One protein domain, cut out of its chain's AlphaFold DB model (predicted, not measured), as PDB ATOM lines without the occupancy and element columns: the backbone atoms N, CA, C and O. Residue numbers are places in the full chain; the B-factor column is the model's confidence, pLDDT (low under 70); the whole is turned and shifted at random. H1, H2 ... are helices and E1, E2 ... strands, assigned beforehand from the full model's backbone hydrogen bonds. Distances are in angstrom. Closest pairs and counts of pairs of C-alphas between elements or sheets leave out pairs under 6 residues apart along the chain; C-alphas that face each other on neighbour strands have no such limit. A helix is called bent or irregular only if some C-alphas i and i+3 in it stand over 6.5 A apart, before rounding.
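What this domain is: This is residues 3 to 152 of the 152 residues of the protein "SAC domain-containing protein" of Dracunculus medinensis (UniProt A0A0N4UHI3). A strongly twisted five-stranded sheet runs through an elongated domain, drawn out at one end by the long hairpin E3 and E4, whose tip, residues 109 to 114, sticks out. At the other end residues 21 to 26 stick out, beyond the start of H1; H1, H2 and H3 lie around the sheet but not on it, amid long loops. The printed part has 150 residues, with three named helices and five named strands in the order E1 H1 E2 H2 H3 E3 E4 E5. The sheet runs E1 E2 E3 E4 E5, antiparallel throughout, and the class is mixed, helices and strands, with only 63 of the 150 residues in named elements. The whole is only just compact, close to loose, with a radius of gyration of the C-alphas of 17.6 A, and spans 63 by 40 by 29 A.

How they stand to each other: Residues 3 to 4 make a short antiparallel pairing with residues 7 to 8 of edge strand E1, residues 7 to 11. E1 is antiparallel to E2, residues 43 to 47, with N 8 and O 47 within hydrogen-bond range at 2.9 A. E3, residues 98 to 110, bends by 78 degrees at residue 101, and its pairing is staggered: residues 98 to 100 pair with E2, where N 44 and O 99 are 2.9 A apart, and residues 101 to 110 pair with E4, residues 113 to 123, where N 108 and O 115 are 2.8 A apart. E4 and edge strand E5, residues 147 to 151, form a hairpin, with N 122 and O 148 at 2.8 A. E3, E4 and E5 make a meander, each strand the antiparallel neighbour of the one before. H1, residues 29 to 38, H2, residues 61 to 65, and H3, residues 78 to 86, are not on the sheet, and no helix touches another. The closest C-alphas of H2 and E5 are those of Ser 61 and Glu 150, 7.8 A apart. Every O i to N i+4 pair is within hydrogen-bond range in H1 and H2; in H3 2 of 5 are, beside 3 of 6 O i to N i+3 pairs.

Where its parts are: E1 begins at C-alpha 7 (-23.203, -19.829, 35.450) and is 13.2 A long. H1 measures 14.5 A, E2 13.5 A, H2 6.2 A and H3 12.8 A. H3 is irregular, but only just: C-alphas 80 and 83 are 6.8 A apart. E3 measures 32.3 A and ends at C-alpha 110 (-2.064, -16.488, 45.521). E4 measures 32.5 A, and E5, 13.5 A long, ends at C-alpha 151 (-7.945, -25.859, 32.970).

The domain as a whole: The C-alphas of Glu 25 and Gly 111 are the two farthest apart, at 62.6 A. The printed part has no cut. The links E1 to H1, E2 to H2, H2 to H3, H3 to E3 and E4 to E5 are long, the last with 23 residues. The mean pLDDT of the printed part is 89.2, and residues 51 to 53 are under 70.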
ATOM      1  N   GLN A   3     -19.384 -21.975  40.556       88.34
ATOM      2  CA  GLN A   3     -19.818 -21.061  39.507       88.34
ATOM      3  C   GLN A   3     -18.645 -20.774  38.564       88.34
ATOM      4  O   GLN A   3     -17.554 -20.440  39.040       88.34
ATOM      5  N   LEU A   4     -18.882 -20.874  37.255       86.31
ATOM      6  CA  LEU A   4     -17.945 -20.500  36.192       86.31
ATOM      7  C   LEU A   4     -18.612 -19.508  35.248       86.31
ATOM      8  O   LEU A   4     -19.737 -19.731  34.820       86.31
ATOM      9  N   TYR A   5     -17.922 -18.410  34.932       84.79
ATOM     10  CA  TYR A   5     -18.424 -17.355  34.039       84.79
ATOM     11  C   TYR A   5     -19.855 -16.892  34.356       84.79
ATOM     12  O   TYR A   5     -20.636 -16.664  33.444       84.79
ATOM     13  N   GLY A   6     -20.218 -16.783  35.638       85.45
ATOM     14  CA  GLY A   6     -21.566 -16.390  36.067       85.45
ATOM     15  C   GLY A   6     -22.616 -17.508  36.040       85.45
ATOM     16  O   GLY A   6     -23.695 -17.314  36.587       85.45
ATOM     17  N   CYS A   7     -22.299 -18.684  35.498       89.03
ATOM     18  CA  CYS A   7     -23.203 -19.829  35.450       89.03
ATOM     19  C   CYS A   7     -22.891 -20.839  36.550       89.03
ATOM     20  O   CYS A   7     -21.728 -21.139  36.840       89.03
ATOM     21  N   ASP A   8     -23.945 -21.397  37.133       91.89
ATOM     22  CA  ASP A   8     -23.838 -22.416  38.160       91.89
ATOM     23  C   ASP A   8     -23.741 -23.799  37.527       91.89
ATOM     24  O   ASP A   8     -24.484 -24.163  36.611       91.89
ATOM     25  N   ILE A   9     -22.794 -24.586  38.028       93.26
ATOM     26  CA  ILE A   9     -22.554 -25.941  37.548       93.26
ATOM     27  C   ILE A   9     -23.116 -26.944  38.543       93.26
ATOM     28  O   ILE A   9     -22.714 -27.013  39.722       93.26
ATOM     29  N   TYR A  10     -24.002 -27.780  38.015       93.96
ATOM     30  CA  TYR A  10     -24.730 -28.800  38.742       93.96
ATOM     31  C   TYR A  10     -24.261 -30.187  38.323       93.96
ATOM     32  O   TYR A  10     -23.974 -30.463  37.158       93.96
ATOM     33  N   ARG A  11     -24.176 -31.067  39.317       95.35
ATOM     34  CA  ARG A  11     -23.955 -32.497  39.124       95.35
ATOM     35  C   ARG A  11     -25.320 -33.167  39.120       95.35
ATOM     36  O   ARG A  11     -26.103 -32.938  40.041       95.35
ATOM     37  N   ILE A  12     -25.585 -33.995  38.120       94.99
ATOM     38  CA  ILE A  12     -26.818 -34.779  38.065       94.99
ATOM     39  C   ILE A  12     -26.713 -35.888  39.110       94.99
ATOM     40  O   ILE A  12     -25.803 -36.710  39.052       94.99
ATOM     41  N   THR A  13     -27.613 -35.882  40.090       94.35
ATOM     42  CA  THR A  13     -27.673 -36.910  41.139       94.35
ATOM     43  C   THR A  13     -28.706 -37.975  40.822       94.35
ATOM     44  O   THR A  13     -28.423 -39.147  41.003       94.35
ATOM     45  N   ASN A  14     -29.869 -37.567  40.313       94.78
ATOM     46  CA  ASN A  14     -30.971 -38.439  39.939       94.78
ATOM     47  C   ASN A  14     -31.621 -37.941  38.649       94.78
ATOM     48  O   ASN A  14     -31.662 -36.737  38.386       94.78
ATOM     49  N   VAL A  15     -32.179 -38.873  37.877       93.26
ATOM     50  CA  VAL A  15     -32.957 -38.589  36.666       93.26
ATOM     51  C   VAL A  15     -34.263 -39.374  36.704       93.26
ATOM     52  O   VAL A  15     -34.303 -40.499  37.200       93.26
ATOM     53  N   ASN A  16     -35.328 -38.782  36.167       92.14
ATOM     54  CA  ASN A  16     -36.588 -39.465  35.906       92.14
ATOM     55  C   ASN A  16     -36.918 -39.360  34.412       92.14
ATOM     56  O   ASN A  16     -36.824 -38.275  33.836       92.14
ATOM     57  N   PHE A  17     -37.293 -40.476  33.790       90.01
ATOM     58  CA  PHE A  17     -37.679 -40.510  32.383       90.01
ATOM     59  C   PHE A  17     -39.193 -40.393  32.250       90.01
ATOM     60  O   PHE A  17     -39.940 -41.163  32.847       90.01
ATOM     61  N   VAL A  18     -39.646 -39.447  31.426       87.67
ATOM     62  CA  VAL A  18     -41.069 -39.246  31.134       87.67
ATOM     63  C   VAL A  18     -41.360 -39.742  29.715       87.67
ATOM     64  O   VAL A  18     -40.734 -39.260  28.765       87.67
ATOM     65  N   PRO A  19     -42.281 -40.706  29.531       87.16
ATOM     66  CA  PRO A  19     -42.639 -41.183  28.204       87.16
ATOM     67  C   PRO A  19     -43.392 -40.094  27.426       87.16
ATOM     68  O   PRO A  19     -44.357 -39.517  27.916       87.16
ATOM     69  N   LEU A  20     -42.969 -39.834  26.184       82.45
ATOM     70  CA  LEU A  20     -43.649 -38.893  25.276       82.45
ATOM     71  C   LEU A  20     -44.873 -39.512  24.577       82.45
ATOM     72  O   LEU A  20     -45.732 -38.799  24.066       82.45
ATOM     73  N   LYS A  21     -44.942 -40.845  24.512       82.47
ATOM     74  CA  LYS A  21     -46.098 -41.599  24.001       82.47
ATOM     75  C   LYS A  21     -46.961 -42.056  25.177       82.47
ATOM     76  O   LYS A  21     -46.481 -42.070  26.307       82.47
ATOM     77  N   ARG A  22     -48.215 -42.461  24.909       79.44
ATOM     78  CA  ARG A  22     -49.082 -43.058  25.943       79.44
ATOM     79  C   ARG A  22     -48.293 -44.126  26.712       79.44
ATOM     80  O   ARG A  22     -47.617 -44.918  26.049       79.44
ATOM     81  N   PRO A  23     -48.368 -44.145  28.054       71.65
ATOM     82  CA  PRO A  23     -47.668 -45.143  28.843       71.65
ATOM     83  C   PRO A  23     -48.123 -46.529  28.380       71.65
ATOM     84  O   PRO A  23     -49.304 -46.862  28.464       71.65
ATOM     85  N   SER A  24     -47.200 -47.305  27.819       74.18
ATOM     86  CA  SER A  24     -47.393 -48.738  27.652       74.18
ATOM     87  C   SER A  24     -47.254 -49.393  29.021       74.18
ATOM     88  O   SER A  24     -46.387 -49.003  29.799       74.18
ATOM     89  N   GLU A  25     -48.067 -50.408  29.309       75.97
ATOM     90  CA  GLU A  25     -47.916 -51.217  30.531       75.97
ATOM     91  C   GLU A  25     -46.529 -51.877  30.600       75.97
ATOM     92  O   GLU A  25     -45.979 -52.096  31.676       75.97
ATOM     93  N   PHE A  26     -45.929 -52.142  29.437       80.08
ATOM     94  CA  PHE A  26     -44.566 -52.633  29.330       80.08
ATOM     95  C   PHE A  26     -43.561 -51.476  29.395       80.08
ATOM     96  O   PHE A  26     -43.427 -50.702  28.440       80.08
ATOM     97  N   ILE A  27     -42.844 -51.379  30.517       80.79
ATOM     98  CA  ILE A  27     -41.659 -50.530  30.659       80.79
ATOM     99  C   ILE A  27     -40.463 -51.325  30.148       80.79
ATOM    100  O   ILE A  27     -40.157 -52.407  30.642       80.79
ATOM    101  N   ASP A  28     -39.775 -50.774  29.155       87.03
ATOM    102  CA  ASP A  28     -38.552 -51.365  28.635       87.03
ATOM    103  C   ASP A  28     -37.470 -51.423  29.734       87.03
ATOM    104  O   ASP A  28     -37.114 -50.370  30.280       87.03
ATOM    105  N   PRO A  29     -36.909 -52.605  30.057       89.46
ATOM    106  CA  PRO A  29     -35.905 -52.739  31.115       89.46
ATOM    107  C   PRO A  29     -34.656 -51.882  30.870       89.46
ATOM    108  O   PRO A  29     -34.019 -51.436  31.824       89.46
ATOM    109  N   ARG A  30     -34.348 -51.551  29.606       91.27
ATOM    110  CA  ARG A  30     -33.221 -50.676  29.240       91.27
ATOM    111  C   ARG A  30     -33.366 -49.267  29.816       91.27
ATOM    112  O   ARG A  30     -32.366 -48.596  30.047       91.27
ATOM    113  N   ILE A  31     -34.594 -48.803  30.071       89.92
ATOM    114  CA  ILE A  31     -34.840 -47.485  30.678       89.92
ATOM    115  C   ILE A  31     -34.324 -47.456  32.118       89.92
ATOM    116  O   ILE A  31     -33.745 -46.456  32.536       89.92
ATOM    117  N   ILE A  32     -34.483 -48.557  32.858       91.21
ATOM    118  CA  ILE A  32     -34.003 -48.673  34.239       91.21
ATOM    119  C   ILE A  32     -32.470 -48.620  34.259       91.21
ATOM    120  O   ILE A  32     -31.889 -47.879  35.052       91.21
ATOM    121  N   GLU A  33     -31.806 -49.331  33.344       92.71
ATOM    122  CA  GLU A  33     -30.344 -49.285  33.194       92.71
ATOM    123  C   GLU A  33     -29.849 -47.877  32.832       92.71
ATOM    124  O   GLU A  33     -28.890 -47.373  33.420       92.71
ATOM    125  N   LEU A  34     -30.535 -47.195  31.907       91.95
ATOM    126  CA  LEU A  34     -30.226 -45.809  31.554       91.95
ATOM    127  C   LEU A  34     -30.430 -44.856  32.732       91.95
ATOM    128  O   LEU A  34     -29.658 -43.913  32.894       91.95
ATOM    129  N   GLN A  35     -31.441 -45.094  33.569       93.07
ATOM    130  CA  GLN A  35     -31.699 -44.285  34.756       93.07
ATOM    131  C   GLN A  35     -30.595 -44.460  35.799       93.07
ATOM    132  O   GLN A  35     -30.128 -43.469  36.367       93.07
ATOM    133  N   GLN A  36     -30.134 -45.695  36.004       93.56
ATOM    134  CA  GLN A  36     -28.988 -45.993  36.863       93.56
ATOM    135  C   GLN A  36     -27.712 -45.336  36.329       93.56
ATOM    136  O   GLN A  36     -26.989 -44.688  37.088       93.56
ATOM    137  N   LEU A  37     -27.466 -45.423  35.017       92.75
ATOM    138  CA  LEU A  37     -26.325 -44.771  34.377       92.75
ATOM    139  C   LEU A  37     -26.385 -43.249  34.550       92.75
ATOM    140  O   LEU A  37     -25.409 -42.646  34.992       92.75
ATOM    141  N   ALA A  38     -27.525 -42.624  34.252       93.03
ATOM    142  CA  ALA A  38     -27.706 -41.178  34.366       93.03
ATOM    143  C   ALA A  38     -27.573 -40.673  35.816       93.03
ATOM    144  O   ALA A  38     -27.080 -39.569  36.045       93.03
ATOM    145  N   SER A  39     -27.941 -41.510  36.790       94.26
ATOM    146  CA  SER A  39     -27.850 -41.217  38.229       94.26
ATOM    147  C   SER A  39     -26.507 -41.637  38.853       94.26
ATOM    148  O   SER A  39     -26.302 -41.489  40.053       94.26
ATOM    149  N   SER A  40     -25.542 -42.113  38.057       93.03
ATOM    150  CA  SER A  40     -24.190 -42.465  38.539       93.03
ATOM    151  C   SER A  40     -23.368 -41.256  39.011       93.03
ATOM    152  O   SER A  40     -22.309 -41.399  39.625       93.03
ATOM    153  N   GLY A  41     -23.829 -40.035  38.718       93.39
ATOM    154  CA  GLY A  41     -23.153 -38.804  39.101       93.39
ATOM    155  C   GLY A  41     -21.913 -38.475  38.269       93.39
ATOM    156  O   GLY A  41     -21.085 -37.686  38.722       93.39
ATOM    157  N   ILE A  42     -21.764 -39.061  37.082       94.52
ATOM    158  CA  ILE A  42     -20.725 -38.689  36.103       94.52
ATOM    159  C   ILE A  42     -21.168 -37.554  35.168       94.52
ATOM    160  O   ILE A  42     -20.371 -37.060  34.373       94.52
ATOM    161  N   PHE A  43     -22.437 -37.149  35.248       96.18
ATOM    162  CA  PHE A  43     -23.032 -36.157  34.363       96.18
ATOM    163  C   PHE A  43     -23.150 -34.784  35.022       96.18
ATOM    164  O   PHE A  43     -23.480 -34.662  36.207       96.18
ATOM    165  N   TYR A  44     -22.910 -33.746  34.224       95.22
ATOM    166  CA  TYR A  44     -22.922 -32.352  34.652       95.22
ATOM    167  C   TYR A  44     -23.635 -31.482  33.627       95.22
ATOM    168  O   TYR A  44     -23.536 -31.720  32.423       95.22
ATOM    169  N   PHE A  45     -24.306 -30.444  34.111       93.10
ATOM    170  CA  PHE A  45     -24.868 -29.388  33.280       93.10
ATOM    171  C   PHE A  45     -24.601 -28.028  33.923       93.10
ATOM    172  O   PHE A  45     -24.426 -27.917  35.140       93.10
ATOM    173  N   ALA A  46     -24.559 -26.996  33.090       91.43
ATOM    174  CA  ALA A  46     -24.536 -25.616  33.536       91.43
ATOM    175  C   ALA A  46     -25.939 -25.033  33.393       91.43
ATOM    176  O   ALA A  46     -26.637 -25.316  32.419       91.43
ATOM    177  N   SER A  47     -26.339 -24.233  34.373       88.01
ATOM    178  CA  SER A  47     -27.552 -23.429  34.313       88.01
ATOM    179  C   SER A  47     -27.221 -22.000  34.722       88.01
ATOM    180  O   SER A  47     -26.304 -21.751  35.508       88.01
ATOM    181  N   SER A  48     -27.946 -21.052  34.149       84.51
ATOM    182  CA  SER A  48     -27.782 -19.627  34.396       84.51
ATOM    183  C   SER A  48     -29.148 -19.025  34.656       84.51
ATOM    184  O   SER A  48     -30.108 -19.369  33.972       84.51
ATOM    185  N   SER A  49     -29.241 -18.107  35.615       78.46
ATOM    186  CA  SER A  49     -30.463 -17.325  35.827       78.46
ATOM    187  C   SER A  49     -30.724 -16.348  34.678       78.46
ATOM    188  O   SER A  49     -31.862 -15.956  34.436       78.46
ATOM    189  N   ASN A  50     -29.667 -15.941  33.975       76.00
ATOM    190  CA  ASN A  50     -29.751 -15.003  32.867       76.00
ATOM    191  C   ASN A  50     -29.868 -15.789  31.559       76.00
ATOM    192  O   ASN A  50     -28.895 -16.413  31.134       76.00
ATOM    193  N   MET A  51     -31.018 -15.693  30.884       66.89
ATOM    194  CA  MET A  51     -31.277 -16.365  29.597       66.89
ATOM    195  C   MET A  51     -30.220 -16.056  28.524       66.89
ATOM    196  O   MET A  51     -29.903 -16.904  27.697       66.89
ATOM    197  N   ASN A  52     -29.617 -14.865  28.568       68.86
ATOM    198  CA  ASN A  52     -28.589 -14.448  27.608       68.86
ATOM    199  C   ASN A  52     -27.192 -15.009  27.916       68.86
ATOM    200  O   ASN A  52     -26.278 -14.863  27.107       68.86
ATOM    201  N   GLN A  53     -26.996 -15.627  29.080       68.09
ATOM    202  CA  GLN A  53     -25.708 -16.140  29.532       68.09
ATOM    203  C   GLN A  53     -25.762 -17.664  29.578       68.09
ATOM    204  O   GLN A  53     -25.782 -18.273  30.644       68.09
ATOM    205  N   LEU A  54     -25.816 -18.288  28.402       71.64
ATOM    206  CA  LEU A  54     -25.731 -19.739  28.272       71.64
ATOM    207  C   LEU A  54     -24.256 -20.151  28.266       71.64
ATOM    208  O   LEU A  54     -23.548 -19.961  27.278       71.64
ATOM    209  N   PHE A  55     -23.780 -20.722  29.373       82.16
ATOM    210  CA  PHE A  55     -22.456 -21.334  29.405       82.16
ATOM    211  C   PHE A  55     -22.527 -22.772  28.900       82.16
ATOM    212  O   PHE A  55     -22.981 -23.680  29.597       82.16
ATOM    213  N   ASP A  56     -22.066 -22.980  27.672       88.14
ATOM    214  CA  ASP A  56     -21.987 -24.311  27.088       88.14
ATOM    215  C   ASP A  56     -20.751 -25.062  27.606       88.14
ATOM    216  O   ASP A  56     -19.611 -24.718  27.274       88.14
ATOM    217  N   LEU A  57     -20.991 -26.101  28.413       89.42
ATOM    218  CA  LEU A  57     -19.955 -26.998  28.929       89.42
ATOM    219  C   LEU A  57     -19.352 -27.904  27.853       89.42
ATOM    220  O   LEU A  57     -18.258 -28.423  28.065       89.42
ATOM    221  N   THR A  58     -20.034 -28.112  26.721       91.40
ATOM    222  CA  THR A  58     -19.530 -28.966  25.631       91.40
ATOM    223  C   THR A  58     -18.327 -28.340  24.928       91.40
ATOM    224  O   THR A  58     -17.486 -29.062  24.404       91.40
ATOM    225  N   LEU A  59     -18.217 -27.010  24.966       90.68
ATOM    226  CA  LEU A  59     -17.156 -26.262  24.308       90.68
ATOM    227  C   LEU A  59     -15.944 -26.082  25.213       90.68
ATOM    228  O   LEU A  59     -16.057 -25.621  26.355       90.68
ATOM    229  N   SER A  60     -14.770 -26.344  24.644       90.72
ATOM    230  CA  SER A  60     -13.511 -25.906  25.231       90.72
ATOM    231  C   SER A  60     -13.380 -24.391  25.201       90.72
ATOM    232  O   SER A  60     -14.002 -23.696  24.390       90.72
ATOM    233  N   SER A  61     -12.542 -23.863  26.084       88.42
ATOM    234  CA  SER A  61     -12.258 -22.431  26.144       88.42
ATOM    235  C   SER A  61     -11.646 -21.918  24.838       88.42
ATOM    236  O   SER A  61     -11.973 -20.809  24.415       88.42
ATOM    237  N   GLN A  62     -10.839 -22.739  24.148       90.62
ATOM    238  CA  GLN A  62     -10.293 -22.393  22.832       90.62
ATOM    239  C   GLN A  62     -11.387 -22.337  21.757       90.62
ATOM    240  O   GLN A  62     -11.456 -21.363  21.010       90.62
ATOM    241  N   LYS A  63     -12.278 -23.338  21.704       90.03
ATOM    242  CA  LYS A  63     -13.389 -23.374  20.735       90.03
ATOM    243  C   LYS A  63     -14.368 -22.223  20.949       90.03
ATOM    244  O   LYS A  63     -14.773 -21.565  19.994       90.03
ATOM    245  N   ARG A  64     -14.670 -21.913  22.214       88.13
ATOM    246  CA  ARG A  64     -15.495 -20.758  22.590       88.13
ATOM    247  C   ARG A  64     -14.869 -19.442  22.123       88.13
ATOM    248  O   ARG A  64     -15.584 -18.587  21.615       88.13
ATOM    249  N   ALA A  65     -13.550 -19.287  22.256       87.85
ATOM    250  CA  ALA A  65     -12.838 -18.104  21.768       87.85
ATOM    251  C   ALA A  65     -12.817 -18.004  20.230       87.85
ATOM    252  O   ALA A  65     -12.807 -16.898  19.697       87.85
ATOM    253  N   CYS A  66     -12.859 -19.138  19.523       91.01
ATOM    254  CA  CYS A  66     -12.984 -19.200  18.062       91.01
ATOM    255  C   CYS A  66     -14.400 -18.840  17.557       91.01
ATOM    256  O   CYS A  66     -14.609 -18.665  16.360       91.01
ATOM    257  N   GLY A  67     -15.384 -18.719  18.455       82.57
ATOM    258  CA  GLY A  67     -16.780 -18.482  18.086       82.57
ATOM    259  C   GLY A  67     -17.510 -19.738  17.607       82.57
ATOM    260  O   GLY A  67     -18.538 -19.629  16.943       82.57
ATOM    261  N   GLU A  68     -17.003 -20.932  17.931       82.42
ATOM    262  CA  GLU A  68     -17.753 -22.169  17.710       82.42
ATOM    263  C   GLU A  68     -18.929 -22.261  18.693       82.42
ATOM    264  O   GLU A  68     -18.797 -21.935  19.876       82.42
ATOM    265  N   PHE A  69     -20.077 -22.746  18.215       77.36
ATOM    266  CA  PHE A  69     -21.282 -22.936  19.021       77.36
ATOM    267  C   PHE A  69     -21.693 -24.411  19.037       77.36
ATOM    268  O   PHE A  69     -22.041 -24.968  17.999       77.36
ATOM    269  N   GLY A  70     -21.712 -25.017  20.230       75.46
ATOM    270  CA  GLY A  70     -22.184 -26.380  20.478       75.46
ATOM    271  C   GLY A  70     -21.316 -27.483  19.869       75.46
ATOM    272  O   GLY A  70     -21.510 -27.858  18.716       75.46
ATOM    273  N   ASP A  71     -20.442 -28.094  20.675       82.81
ATOM    274  CA  ASP A  71     -19.709 -29.287  20.238       82.81
ATOM    275  C   ASP A  71     -20.594 -30.529  20.377       82.81
ATOM    276  O   ASP A  71     -20.936 -30.976  21.479       82.81
ATOM    277  N   THR A  72     -20.962 -31.125  19.243       87.69
ATOM    278  CA  THR A  72     -21.730 -32.373  19.225       87.69
ATOM    279  C   THR A  72     -20.953 -33.536  19.829       87.69
ATOM    280  O   THR A  72     -21.589 -34.454  20.337       87.69
ATOM    281  N   SER A  73     -19.618 -33.472  19.848       90.46
ATOM    282  CA  SER A  73     -18.731 -34.531  20.339       90.46
ATOM    283  C   SER A  73     -18.807 -34.737  21.846       90.46
ATOM    284  O   SER A  73     -18.379 -35.788  22.319       90.46
ATOM    285  N   TYR A  74     -19.335 -33.769  22.601       93.88
ATOM    286  CA  TYR A  74     -19.471 -33.837  24.061       93.88
ATOM    287  C   TYR A  74     -20.916 -33.667  24.537       93.88
ATOM    288  O   TYR A  74     -21.160 -33.540  25.737       93.88
ATOM    289  N   PHE A  75     -21.887 -33.677  23.623       92.76
ATOM    290  CA  PHE A  75     -23.292 -33.442  23.941       92.76
ATOM    291  C   PHE A  75     -24.051 -34.758  24.171       92.76
ATOM    292  O   PHE A  75     -24.673 -35.317  23.265       92.76
ATOM    293  N   TRP A  76     -24.042 -35.241  25.413       93.94
ATOM    294  CA  TRP A  76     -24.511 -36.592  25.755       93.94
ATOM    295  C   TRP A  76     -26.018 -36.806  25.617       93.94
ATOM    296  O   TRP A  76     -26.463 -37.860  25.163       93.94
ATOM    297  N   ASN A  77     -26.827 -35.810  25.967       91.67
ATOM    298  CA  ASN A  77     -28.286 -35.882  25.876       91.67
ATOM    299  C   ASN A  77     -28.848 -35.389  24.532       91.67
ATOM    300  O   ASN A  77     -30.065 -35.290  24.385       91.67
ATOM    301  N   ARG A  78     -27.999 -35.154  23.519       91.00
ATOM    302  CA  ARG A  78     -28.413 -34.688  22.183       91.00
ATOM    303  C   ARG A  78     -29.546 -35.521  21.581       91.00
ATOM    304  O   ARG A  78     -30.496 -34.974  21.030       91.00
ATOM    305  N   ASN A  79     -29.464 -36.848  21.695       90.14
ATOM    306  CA  ASN A  79     -30.450 -37.754  21.100       90.14
ATOM    307  C   ASN A  79     -31.841 -37.643  21.742       90.14
ATOM    308  O   ASN A  79     -32.835 -37.873  21.058       90.14
ATOM    309  N   LEU A  80     -31.929 -37.236  23.014       88.66
ATOM    310  CA  LEU A  80     -33.209 -36.992  23.689       88.66
ATOM    311  C   LEU A  80     -33.915 -35.746  23.143       88.66
ATOM    312  O   LEU A  80     -35.128 -35.614  23.282       88.66
ATOM    313  N   HIS A  81     -33.174 -34.848  22.492       86.76
ATOM    314  CA  HIS A  81     -33.707 -33.597  21.960       86.76
ATOM    315  C   HIS A  81     -34.257 -33.747  20.539       86.76
ATOM    316  O   HIS A  81     -35.164 -33.015  20.146       86.76
ATOM    317  N   LEU A  82     -33.755 -34.725  19.777       88.40
ATOM    318  CA  LEU A  82     -34.147 -34.945  18.382       88.40
ATOM    319  C   LEU A  82     -35.663 -35.119  18.181       88.40
ATOM    320  O   LEU A  82     -36.181 -34.533  17.230       88.40
ATOM    321  N   PRO A  83     -36.409 -35.874  19.019       88.25
ATOM    322  CA  PRO A  83     -37.858 -35.976  18.869       88.25
ATOM    323  C   PRO A  83     -38.551 -34.617  18.985       88.25
ATOM    324  O   PRO A  83     -39.382 -34.288  18.152       88.25
ATOM    325  N   LEU A  84     -38.168 -33.805  19.970       87.06
ATOM    326  CA  LEU A  84     -38.786 -32.507  20.255       87.06
ATOM    327  C   LEU A  84     -38.508 -31.499  19.135       87.06
ATOM    328  O   LEU A  84     -39.420 -30.819  18.670       87.06
ATOM    329  N   GLN A  85     -37.271 -31.494  18.628       86.33
ATOM    330  CA  GLN A  85     -36.884 -30.676  17.482       86.33
ATOM    331  C   GLN A  85     -37.669 -31.055  16.216       86.33
ATOM    332  O   GLN A  85     -38.077 -30.177  15.459       86.33
ATOM    333  N   ARG A  86     -37.937 -32.351  15.990       87.86
ATOM    334  CA  ARG A  86     -38.769 -32.816  14.862       87.86
ATOM    335  C   ARG A  86     -40.221 -32.344  14.954       87.86
ATOM    336  O   ARG A  86     -40.854 -32.183  13.917       87.86
ATOM    337  N   TYR A  87     -40.735 -32.120  16.162       89.03
ATOM    338  CA  TYR A  87     -42.065 -31.545  16.385       89.03
ATOM    339  C   TYR A  87     -42.073 -30.007  16.373       89.03
ATOM    340  O   TYR A  87     -43.107 -29.410  16.651       89.03
ATOM    341  N   GLY A  88     -40.949 -29.359  16.041       87.04
ATOM    342  CA  GLY A  88     -40.860 -27.901  15.946       87.04
ATOM    343  C   GLY A  88     -40.827 -27.184  17.295       87.04
ATOM    344  O   GLY A  88     -41.103 -25.991  17.347       87.04
ATOM    345  N   ILE A  89     -40.504 -27.887  18.387       85.82
ATOM    346  CA  ILE A  89     -40.384 -27.262  19.706       85.82
ATOM    347  C   ILE A  89     -39.022 -26.567  19.801       85.82
ATOM    348  O   ILE A  89     -37.983 -27.207  19.614       85.82
ATOM    349  N   GLU A  90     -39.033 -25.263  20.079       79.83
ATOM    350  CA  GLU A  90     -37.813 -24.464  20.170       79.83
ATOM    351  C   GLU A  90     -36.963 -24.892  21.376       79.83
ATOM    352  O   GLU A  90     -37.484 -24.956  22.496       79.83
ATOM    353  N   PRO A  91     -35.657 -25.166  21.174       71.26
ATOM    354  CA  PRO A  91     -34.828 -25.667  22.246       71.26
ATOM    355  C   PRO A  91     -34.140 -24.639  23.135       71.26
ATOM    356  O   PRO A  91     -33.443 -25.007  24.075       71.26
ATOM    357  N   SER A  92     -34.288 -23.356  22.849       70.81
ATOM    358  CA  SER A  92     -33.486 -22.308  23.481       70.81
ATOM    359  C   SER A  92     -33.734 -22.165  24.985       70.81
ATOM    360  O   SER A  92     -32.784 -21.947  25.731       70.81
ATOM    361  N   GLU A  93     -34.981 -22.303  25.435       70.89
ATOM    362  CA  GLU A  93     -35.356 -21.873  26.784       70.89
ATOM    363  C   GLU A  93     -35.080 -22.917  27.875       70.89
ATOM    364  O   GLU A  93     -34.704 -22.567  28.990       70.89
ATOM    365  N   TRP A  94     -35.236 -24.206  27.572       77.27
ATOM    366  CA  TRP A  94     -35.272 -25.254  28.600       77.27
ATOM    367  C   TRP A  94     -34.326 -26.430  28.346       77.27
ATOM    368  O   TRP A  94     -34.225 -27.339  29.175       77.27
ATOM    369  N   PHE A  95     -33.605 -26.442  27.222       83.20
ATOM    370  CA  PHE A  95     -32.697 -27.541  26.917       83.20
ATOM    371  C   PHE A  95     -31.331 -27.331  27.556       83.20
ATOM    372  O   PHE A  95     -30.537 -26.479  27.157       83.20
ATOM    373  N   LEU A  96     -31.012 -28.205  28.502       88.29
ATOM    374  CA  LEU A  96     -29.697 -28.253  29.124       88.29
ATOM    375  C   LEU A  96     -28.761 -29.131  28.295       88.29
ATOM    376  O   LEU A  96     -29.119 -30.237  27.894       88.29
ATOM    377  N   ARG A  97     -27.537 -28.660  28.053       90.50
ATOM    378  CA  ARG A  97     -26.469 -29.486  27.478       90.50
ATOM    379  C   ARG A  97     -25.754 -30.225  28.600       90.50
ATOM    380  O   ARG A  97     -25.196 -29.597  29.498       90.50
ATOM    381  N   VAL A  98     -25.787 -31.552  28.545       93.72
ATOM    382  CA  VAL A  98     -25.165 -32.421  29.544       93.72
ATOM    383  C   VAL A  98     -23.847 -32.960  29.002       93.72
ATOM    384  O   VAL A  98     -23.798 -33.503  27.895       93.72
ATOM    385  N   ILE A  99     -22.800 -32.851  29.817       95.31
ATOM    386  CA  ILE A  99     -21.506 -33.490  29.579       95.31
ATOM    387  C   ILE A  99     -21.304 -34.659  30.543       95.31
ATOM    388  O   ILE A  99     -21.805 -34.646  31.668       95.31
ATOM    389  N   CYS A 100     -20.541 -35.661  30.112       95.51
ATOM    390  CA  CYS A 100     -20.056 -36.747  30.961       95.51
ATOM    391  C   CYS A 100     -18.579 -36.524  31.287       95.51
ATOM    392  O   CYS A 100     -17.803 -36.161  30.404       95.51
ATOM    393  N   GLY A 101     -18.177 -36.792  32.526       94.58
ATOM    394  CA  GLY A 101     -16.787 -36.723  32.958       94.58
ATOM    395  C   GLY A 101     -16.674 -36.201  34.382       94.58
ATOM    396  O   GLY A 101     -17.313 -36.725  35.294       94.58
ATOM    397  N   SER A 102     -15.851 -35.178  34.591       94.18
ATOM    398  CA  SER A 102     -15.665 -34.581  35.915       94.18
ATOM    399  C   SER A 102     -15.385 -33.092  35.832       94.18
ATOM    400  O   SER A 102     -14.581 -32.657  35.012       94.18
ATOM    401  N   ILE A 103     -15.987 -32.330  36.742       95.17
ATOM    402  CA  ILE A 103     -15.716 -30.905  36.915       95.17
ATOM    403  C   ILE A 103     -15.328 -30.667  38.367       95.17
ATOM    404  O   ILE A 103     -16.079 -31.015  39.284       95.17
ATOM    405  N   GLN A 104     -14.174 -30.046  38.581       94.53
ATOM    406  CA  GLN A 104     -13.733 -29.618  39.904       94.53
ATOM    407  C   GLN A 104     -13.422 -28.133  39.876       94.53
ATOM    408  O   GLN A 104     -12.589 -27.696  39.097       94.53
ATOM    409  N   ILE A 105     -14.086 -27.369  40.743       94.67
ATOM    410  CA  ILE A 105     -13.869 -25.929  40.903       94.67
ATOM    411  C   ILE A 105     -13.340 -25.704  42.315       94.67
ATOM    412  O   ILE A 105     -13.912 -26.211  43.290       94.67
ATOM    413  N   ARG A 106     -12.229 -24.980  42.434       94.42
ATOM    414  CA  ARG A 106     -11.595 -24.641  43.711       94.42
ATOM    415  C   ARG A 106     -11.175 -23.180  43.717       94.42
ATOM    416  O   ARG A 106     -10.656 -22.665  42.734       94.42
ATOM    417  N   THR A 107     -11.387 -22.525  44.850       94.07
ATOM    418  CA  THR A 107     -10.839 -21.194  45.104       94.07
ATOM    419  C   THR A 107      -9.426 -21.358  45.651       94.07
ATOM    420  O   THR A 107      -9.227 -22.068  46.635       94.07
ATOM    421  N   VAL A 108      -8.456 -20.722  45.006       94.58
ATOM    422  CA  VAL A 108      -7.044 -20.720  45.390       94.58
ATOM    423  C   VAL A 108      -6.618 -19.310  45.790       94.58
ATOM    424  O   VAL A 108      -7.108 -18.317  45.248       94.58
ATOM    425  N   TYR A 109      -5.691 -19.226  46.738       95.71
ATOM    426  CA  TYR A 109      -5.162 -17.969  47.262       95.71
ATOM    427  C   TYR A 109      -3.702 -17.831  46.826       95.71
ATOM    428  O   TYR A 109      -2.865 -18.658  47.178       95.71
ATOM    429  N   ILE A 110      -3.403 -16.801  46.032       93.87
ATOM    430  CA  ILE A 110      -2.064 -16.488  45.521       93.87
ATOM    431  C   ILE A 110      -1.615 -15.179  46.176       93.87
ATOM    432  O   ILE A 110      -1.886 -14.084  45.673       93.87
ATOM    433  N   GLY A 111      -0.962 -15.277  47.335       94.06
ATOM    434  CA  GLY A 111      -0.632 -14.107  48.152       94.06
ATOM    435  C   GLY A 111      -1.903 -13.351  48.552       94.06
ATOM    436  O   GLY A 111      -2.805 -13.931  49.146       94.06
ATOM    437  N   CYS A 112      -2.003 -12.073  48.174       94.35
ATOM    438  CA  CYS A 112      -3.198 -11.254  48.415       94.35
ATOM    439  C   CYS A 112      -4.304 -11.426  47.353       94.35
ATOM    440  O   CYS A 112      -5.333 -10.759  47.436       94.35
ATOM    441  N   LYS A 113      -4.095 -12.259  46.324       95.33
ATOM    442  CA  LYS A 113      -5.061 -12.469  45.237       95.33
ATOM    443  C   LYS A 113      -5.862 -13.746  45.464       95.33
ATOM    444  O   LYS A 113      -5.317 -14.766  45.875       95.33
ATOM    445  N   ILE A 114      -7.144 -13.700  45.127       93.99
ATOM    446  CA  ILE A 114      -8.039 -14.857  45.133       93.99
ATOM    447  C   ILE A 114      -8.340 -15.204  43.678       93.99
ATOM    448  O   ILE A 114      -8.756 -14.335  42.913       93.99
ATOM    449  N   ALA A 115      -8.136 -16.460  43.296       92.36
ATOM    450  CA  ALA A 115      -8.482 -16.970  41.975       92.36
ATOM    451  C   ALA A 115      -9.412 -18.180  42.108       92.36
ATOM    452  O   ALA A 115      -9.343 -18.930  43.078       92.36
ATOM    453  N   LYS A 116     -10.295 -18.378  41.131       92.49
ATOM    454  CA  LYS A 116     -11.040 -19.629  40.972       92.49
ATOM    455  C   LYS A 116     -10.357 -20.412  39.865       92.49
ATOM    456  O   LYS A 116     -10.161 -19.862  38.791       92.49
ATOM    457  N   VAL A 117     -10.009 -21.656  40.154       93.96
ATOM    458  CA  VAL A 117      -9.444 -22.593  39.187       93.96
ATOM    459  C   VAL A 117     -10.452 -23.704  38.986       93.96
ATOM    460  O   VAL A 117     -10.981 -24.257  39.961       93.96
ATOM    461  N   ALA A 118     -10.718 -24.036  37.732       93.96
ATOM    462  CA  ALA A 118     -11.527 -25.176  37.373       93.96
ATOM    463  C   ALA A 118     -10.769 -26.146  36.480       93.96
ATOM    464  O   ALA A 118     -10.093 -25.758  35.536       93.96
ATOM    465  N   VAL A 119     -10.928 -27.431  36.772       95.43
ATOM    466  CA  VAL A 119     -10.483 -28.521  35.910       95.43
ATOM    467  C   VAL A 119     -11.724 -29.221  35.391       95.43
ATOM    468  O   VAL A 119     -12.526 -29.750  36.170       95.43
ATOM    469  N   ILE A 120     -11.894 -29.197  34.074       95.11
ATOM    470  CA  ILE A 120     -13.035 -29.778  33.372       95.11
ATOM    471  C   ILE A 120     -12.497 -30.916  32.515       95.11
ATOM    472  O   ILE A 120     -11.631 -30.703  31.679       95.11
ATOM    473  N   SER A 121     -12.998 -32.129  32.728       96.01
ATOM    474  CA  SER A 121     -12.702 -33.295  31.892       96.01
ATOM    475  C   SER A 121     -13.986 -33.795  31.249       96.01
ATOM    476  O   SER A 121     -14.952 -34.089  31.959       96.01
ATOM    477  N   ARG A 122     -13.996 -33.884  29.919       94.78
ATOM    478  CA  ARG A 122     -15.157 -34.238  29.098       94.78
ATOM    479  C   ARG A 122     -14.886 -35.514  28.325       94.78
ATOM    480  O   ARG A 122     -13.935 -35.577  27.555       94.78
ATOM    481  N   LEU A 123     -15.740 -36.511  28.504       95.83
ATOM    482  CA  LEU A 123     -15.729 -37.738  27.718       95.83
ATOM    483  C   LEU A 123     -16.508 -37.521  26.419       95.83
ATOM    484  O   LEU A 123     -17.670 -37.106  26.454       95.83
ATOM    485  N   SER A 124     -15.883 -37.829  25.285       95.17
ATOM    486  CA  SER A 124     -16.532 -37.733  23.982       95.17
ATOM    487  C   SER A 124     -17.619 -38.798  23.810       95.17
ATOM    488  O   SER A 124     -17.425 -39.965  24.155       95.17
ATOM    489  N   CYS A 125     -18.754 -38.415  23.223       93.14
ATOM    490  CA  CYS A 125     -19.827 -39.333  22.848       93.14
ATOM    491  C   CYS A 125     -19.612 -40.005  21.479       93.14
ATOM    492  O   CYS A 125     -20.356 -40.925  21.151       93.14
ATOM    493  N   ASN A 126     -18.609 -39.590  20.691       92.63
ATOM    494  CA  ASN A 126     -18.401 -40.106  19.327       92.63
ATOM    495  C   ASN A 126     -18.033 -41.592  19.322       92.63
ATOM    496  O   ASN A 126     -18.461 -42.345  18.449       92.63
ATOM    497  N   ARG A 127     -17.233 -42.026  20.302       91.37
ATOM    498  CA  ARG A 127     -16.739 -43.405  20.380       91.37
ATOM    499  C   ARG A 127     -16.587 -43.885  21.816       91.37
ATOM    500  O   ARG A 127     -15.489 -44.188  22.276       91.37
ATOM    501  N   VAL A 128     -17.707 -43.963  22.526       90.71
ATOM    502  CA  VAL A 128     -17.745 -44.500  23.888       90.71
ATOM    503  C   VAL A 128     -18.130 -45.976  23.909       90.71
ATOM    504  O   VAL A 128     -19.032 -46.413  23.196       90.71
ATOM    505  N   GLY A 129     -17.457 -46.757  24.746       90.88
ATOM    506  CA  GLY A 129     -17.842 -48.136  25.003       90.88
ATOM    507  C   GLY A 129     -16.800 -48.905  25.796       90.88
ATOM    508  O   GLY A 129     -15.728 -48.409  26.142       90.88
ATOM    509  N   THR A 130     -17.111 -50.165  26.085       90.10
ATOM    510  CA  THR A 130     -16.162 -51.054  26.755       90.10
ATOM    511  C   THR A 130     -14.930 -51.275  25.880       90.10
ATOM    512  O   THR A 130     -15.005 -51.225  24.649       90.10
ATOM    513  N   ARG A 131     -13.797 -51.620  26.509       89.42
ATOM    514  CA  ARG A 131     -12.583 -52.028  25.785       89.42
ATOM    515  C   ARG A 131     -12.880 -53.140  24.781       89.42
ATOM    516  O   ARG A 131     -12.217 -53.185  23.760       89.42
ATOM    517  N   PHE A 132     -13.841 -54.029  25.056       90.34
ATOM    518  CA  PHE A 132     -14.214 -55.093  24.124       90.34
ATOM    519  C   PHE A 132     -14.888 -54.567  22.853       90.34
ATOM    520  O   PHE A 132     -14.539 -55.025  21.766       90.34
ATOM    521  N   ASN A 133     -15.764 -53.571  22.991       90.50
ATOM    522  CA  ASN A 133     -16.591 -53.054  21.902       90.50
ATOM    523  C   ASN A 133     -15.905 -51.947  21.086       90.50
ATOM    524  O   ASN A 133     -16.174 -51.801  19.899       90.50
ATOM    525  N   VAL A 134     -15.034 -51.147  21.710       90.58
ATOM    526  CA  VAL A 134     -14.531 -49.897  21.127       90.58
ATOM    527  C   VAL A 134     -13.018 -49.777  21.380       90.58
ATOM    528  O   VAL A 134     -12.582 -49.530  22.501       90.58
ATOM    529  N   ARG A 135     -12.193 -49.980  20.334       92.25
ATOM    530  CA  ARG A 135     -10.715 -49.800  20.358       92.25
ATOM    531  C   ARG A 135     -10.154 -49.094  19.124       92.25
ATOM    532  O   ARG A 135     -10.708 -49.258  18.039       92.25
ATOM    533  N   GLY A 136      -9.069 -48.342  19.287       93.74
ATOM    534  CA  GLY A 136      -8.434 -47.614  18.185       93.74
ATOM    535  C   GLY A 136      -9.220 -46.380  17.735       93.74
ATOM    536  O   GLY A 136     -10.061 -45.866  18.484       93.74
ATOM    537  N   ILE A 137      -8.921 -45.936  16.518       94.95
ATOM    538  CA  ILE A 137      -9.453 -44.747  15.840       94.95
ATOM    539  C   ILE A 137     -10.463 -45.164  14.753       94.95
ATOM    540  O   ILE A 137     -10.342 -46.270  14.228       94.95
ATOM    541  N   ASN A 138     -11.478 -44.345  14.456       91.23
ATOM    542  CA  ASN A 138     -12.347 -44.538  13.282       91.23
ATOM    543  C   ASN A 138     -11.816 -43.764  12.055       91.23
ATOM    544  O   ASN A 138     -10.844 -43.018  12.171       91.23
ATOM    545  N   ASP A 139     -12.479 -43.913  10.906       93.83
ATOM    546  CA  ASP A 139     -12.091 -43.247   9.651       93.83
ATOM    547  C   ASP A 139     -12.181 -41.710   9.725       93.83
ATOM    548  O   ASP A 139     -11.458 -41.014   9.016       93.83
ATOM    549  N   ASP A 140     -12.992 -41.173  10.644       93.12
ATOM    550  CA  ASP A 140     -13.109 -39.729  10.909       93.12
ATOM    551  C   ASP A 140     -12.047 -39.193  11.894       93.12
ATOM    552  O   ASP A 140     -12.034 -38.007  12.222       93.12
ATOM    553  N   GLY A 141     -11.169 -40.053  12.421       92.90
ATOM    554  CA  GLY A 141     -10.109 -39.654  13.354       92.90
ATOM    555  C   GLY A 141     -10.500 -39.630  14.842       92.90
ATOM    556  O   GLY A 141      -9.711 -39.214  15.691       92.90
ATOM    557  N   HIS A 142     -11.692 -40.095  15.210       92.89
ATOM    558  CA  HIS A 142     -12.150 -40.200  16.595       92.89
ATOM    559  C   HIS A 142     -11.592 -41.441  17.301       92.89
ATOM    560  O   HIS A 142     -11.846 -42.590  16.927       92.89
ATOM    561  N   VAL A 143     -10.867 -41.207  18.394       94.30
ATOM    562  CA  VAL A 143     -10.271 -42.254  19.232       94.30
ATOM    563  C   VAL A 143     -11.302 -42.835  20.209       94.30
ATOM    564  O   VAL A 143     -12.192 -42.141  20.697       94.30
ATOM    565  N   ALA A 144     -11.180 -44.133  20.507       94.19
ATOM    566  CA  ALA A 144     -11.944 -44.816  21.554       94.19
ATOM    567  C   ALA A 144     -11.863 -44.093  22.908       94.19
ATOM    568  O   ALA A 144     -10.761 -43.842  23.393       94.19
ATOM    569  N   ASN A 145     -13.010 -43.864  23.553       92.90
ATOM    570  CA  ASN A 145     -13.121 -43.312  24.908       92.90
ATOM    571  C   ASN A 145     -12.286 -42.037  25.120       92.90
ATOM    572  O   ASN A 145     -11.666 -41.862  26.170       92.90
ATOM    573  N   PHE A 146     -12.237 -41.165  24.110       95.59
ATOM    574  CA  PHE A 146     -11.455 -39.937  24.172       95.59
ATOM    575  C   PHE A 146     -11.969 -38.999  25.271       95.59
ATOM    576  O   PHE A 146     -13.167 -38.713  25.337       95.59
ATOM    577  N   ILE A 147     -11.054 -38.516  26.111       95.20
ATOM    578  CA  ILE A 147     -11.324 -37.525  27.152       95.20
ATOM    579  C   ILE A 147     -10.488 -36.288  26.862       95.20
ATOM    580  O   ILE A 147      -9.271 -36.379  26.707       95.20
ATOM    581  N   GLU A 148     -11.141 -35.135  26.852       94.81
ATOM    582  CA  GLU A 148     -10.479 -33.840  26.792       94.81
ATOM    583  C   GLU A 148     -10.514 -33.186  28.168       94.81
ATOM    584  O   GLU A 148     -11.580 -33.055  28.772       94.81
ATOM    585  N   THR A 149      -9.349 -32.763  28.655       95.37
ATOM    586  CA  THR A 149      -9.212 -32.046  29.921       95.37
ATOM    587  C   THR A 149      -8.733 -30.625  29.658       95.37
ATOM    588  O   THR A 149      -7.711 -30.427  29.005       95.37
ATOM    589  N   GLU A 150      -9.440 -29.641  30.206       94.74
ATOM    590  CA  GLU A 150      -9.021 -28.242  30.211       94.74
ATOM    591  C   GLU A 150      -8.913 -27.693  31.636       94.74
ATOM    592  O   GLU A 150      -9.614 -28.132  32.555       94.74
ATOM    593  N   GLN A 151      -8.032 -26.707  31.790       93.79
ATOM    594  CA  GLN A 151      -7.945 -25.859  32.970       93.79
ATOM    595  C   GLN A 151      -8.485 -24.472  32.618       93.79
ATOM    596  O   GLN A 151      -8.138 -23.924  31.568       93.79
ATOM    597  N   VAL A 152      -9.330 -23.932  33.491       90.60
ATOM    598  CA  VAL A 152      -9.975 -22.621  33.361       90.60
ATOM    599  C   VAL A 152      -9.690 -21.788  34.598       90.60
ATOM    600  O   VAL A 152      -9.811 -22.345  35.717       90.60
TER     601      VAL A 152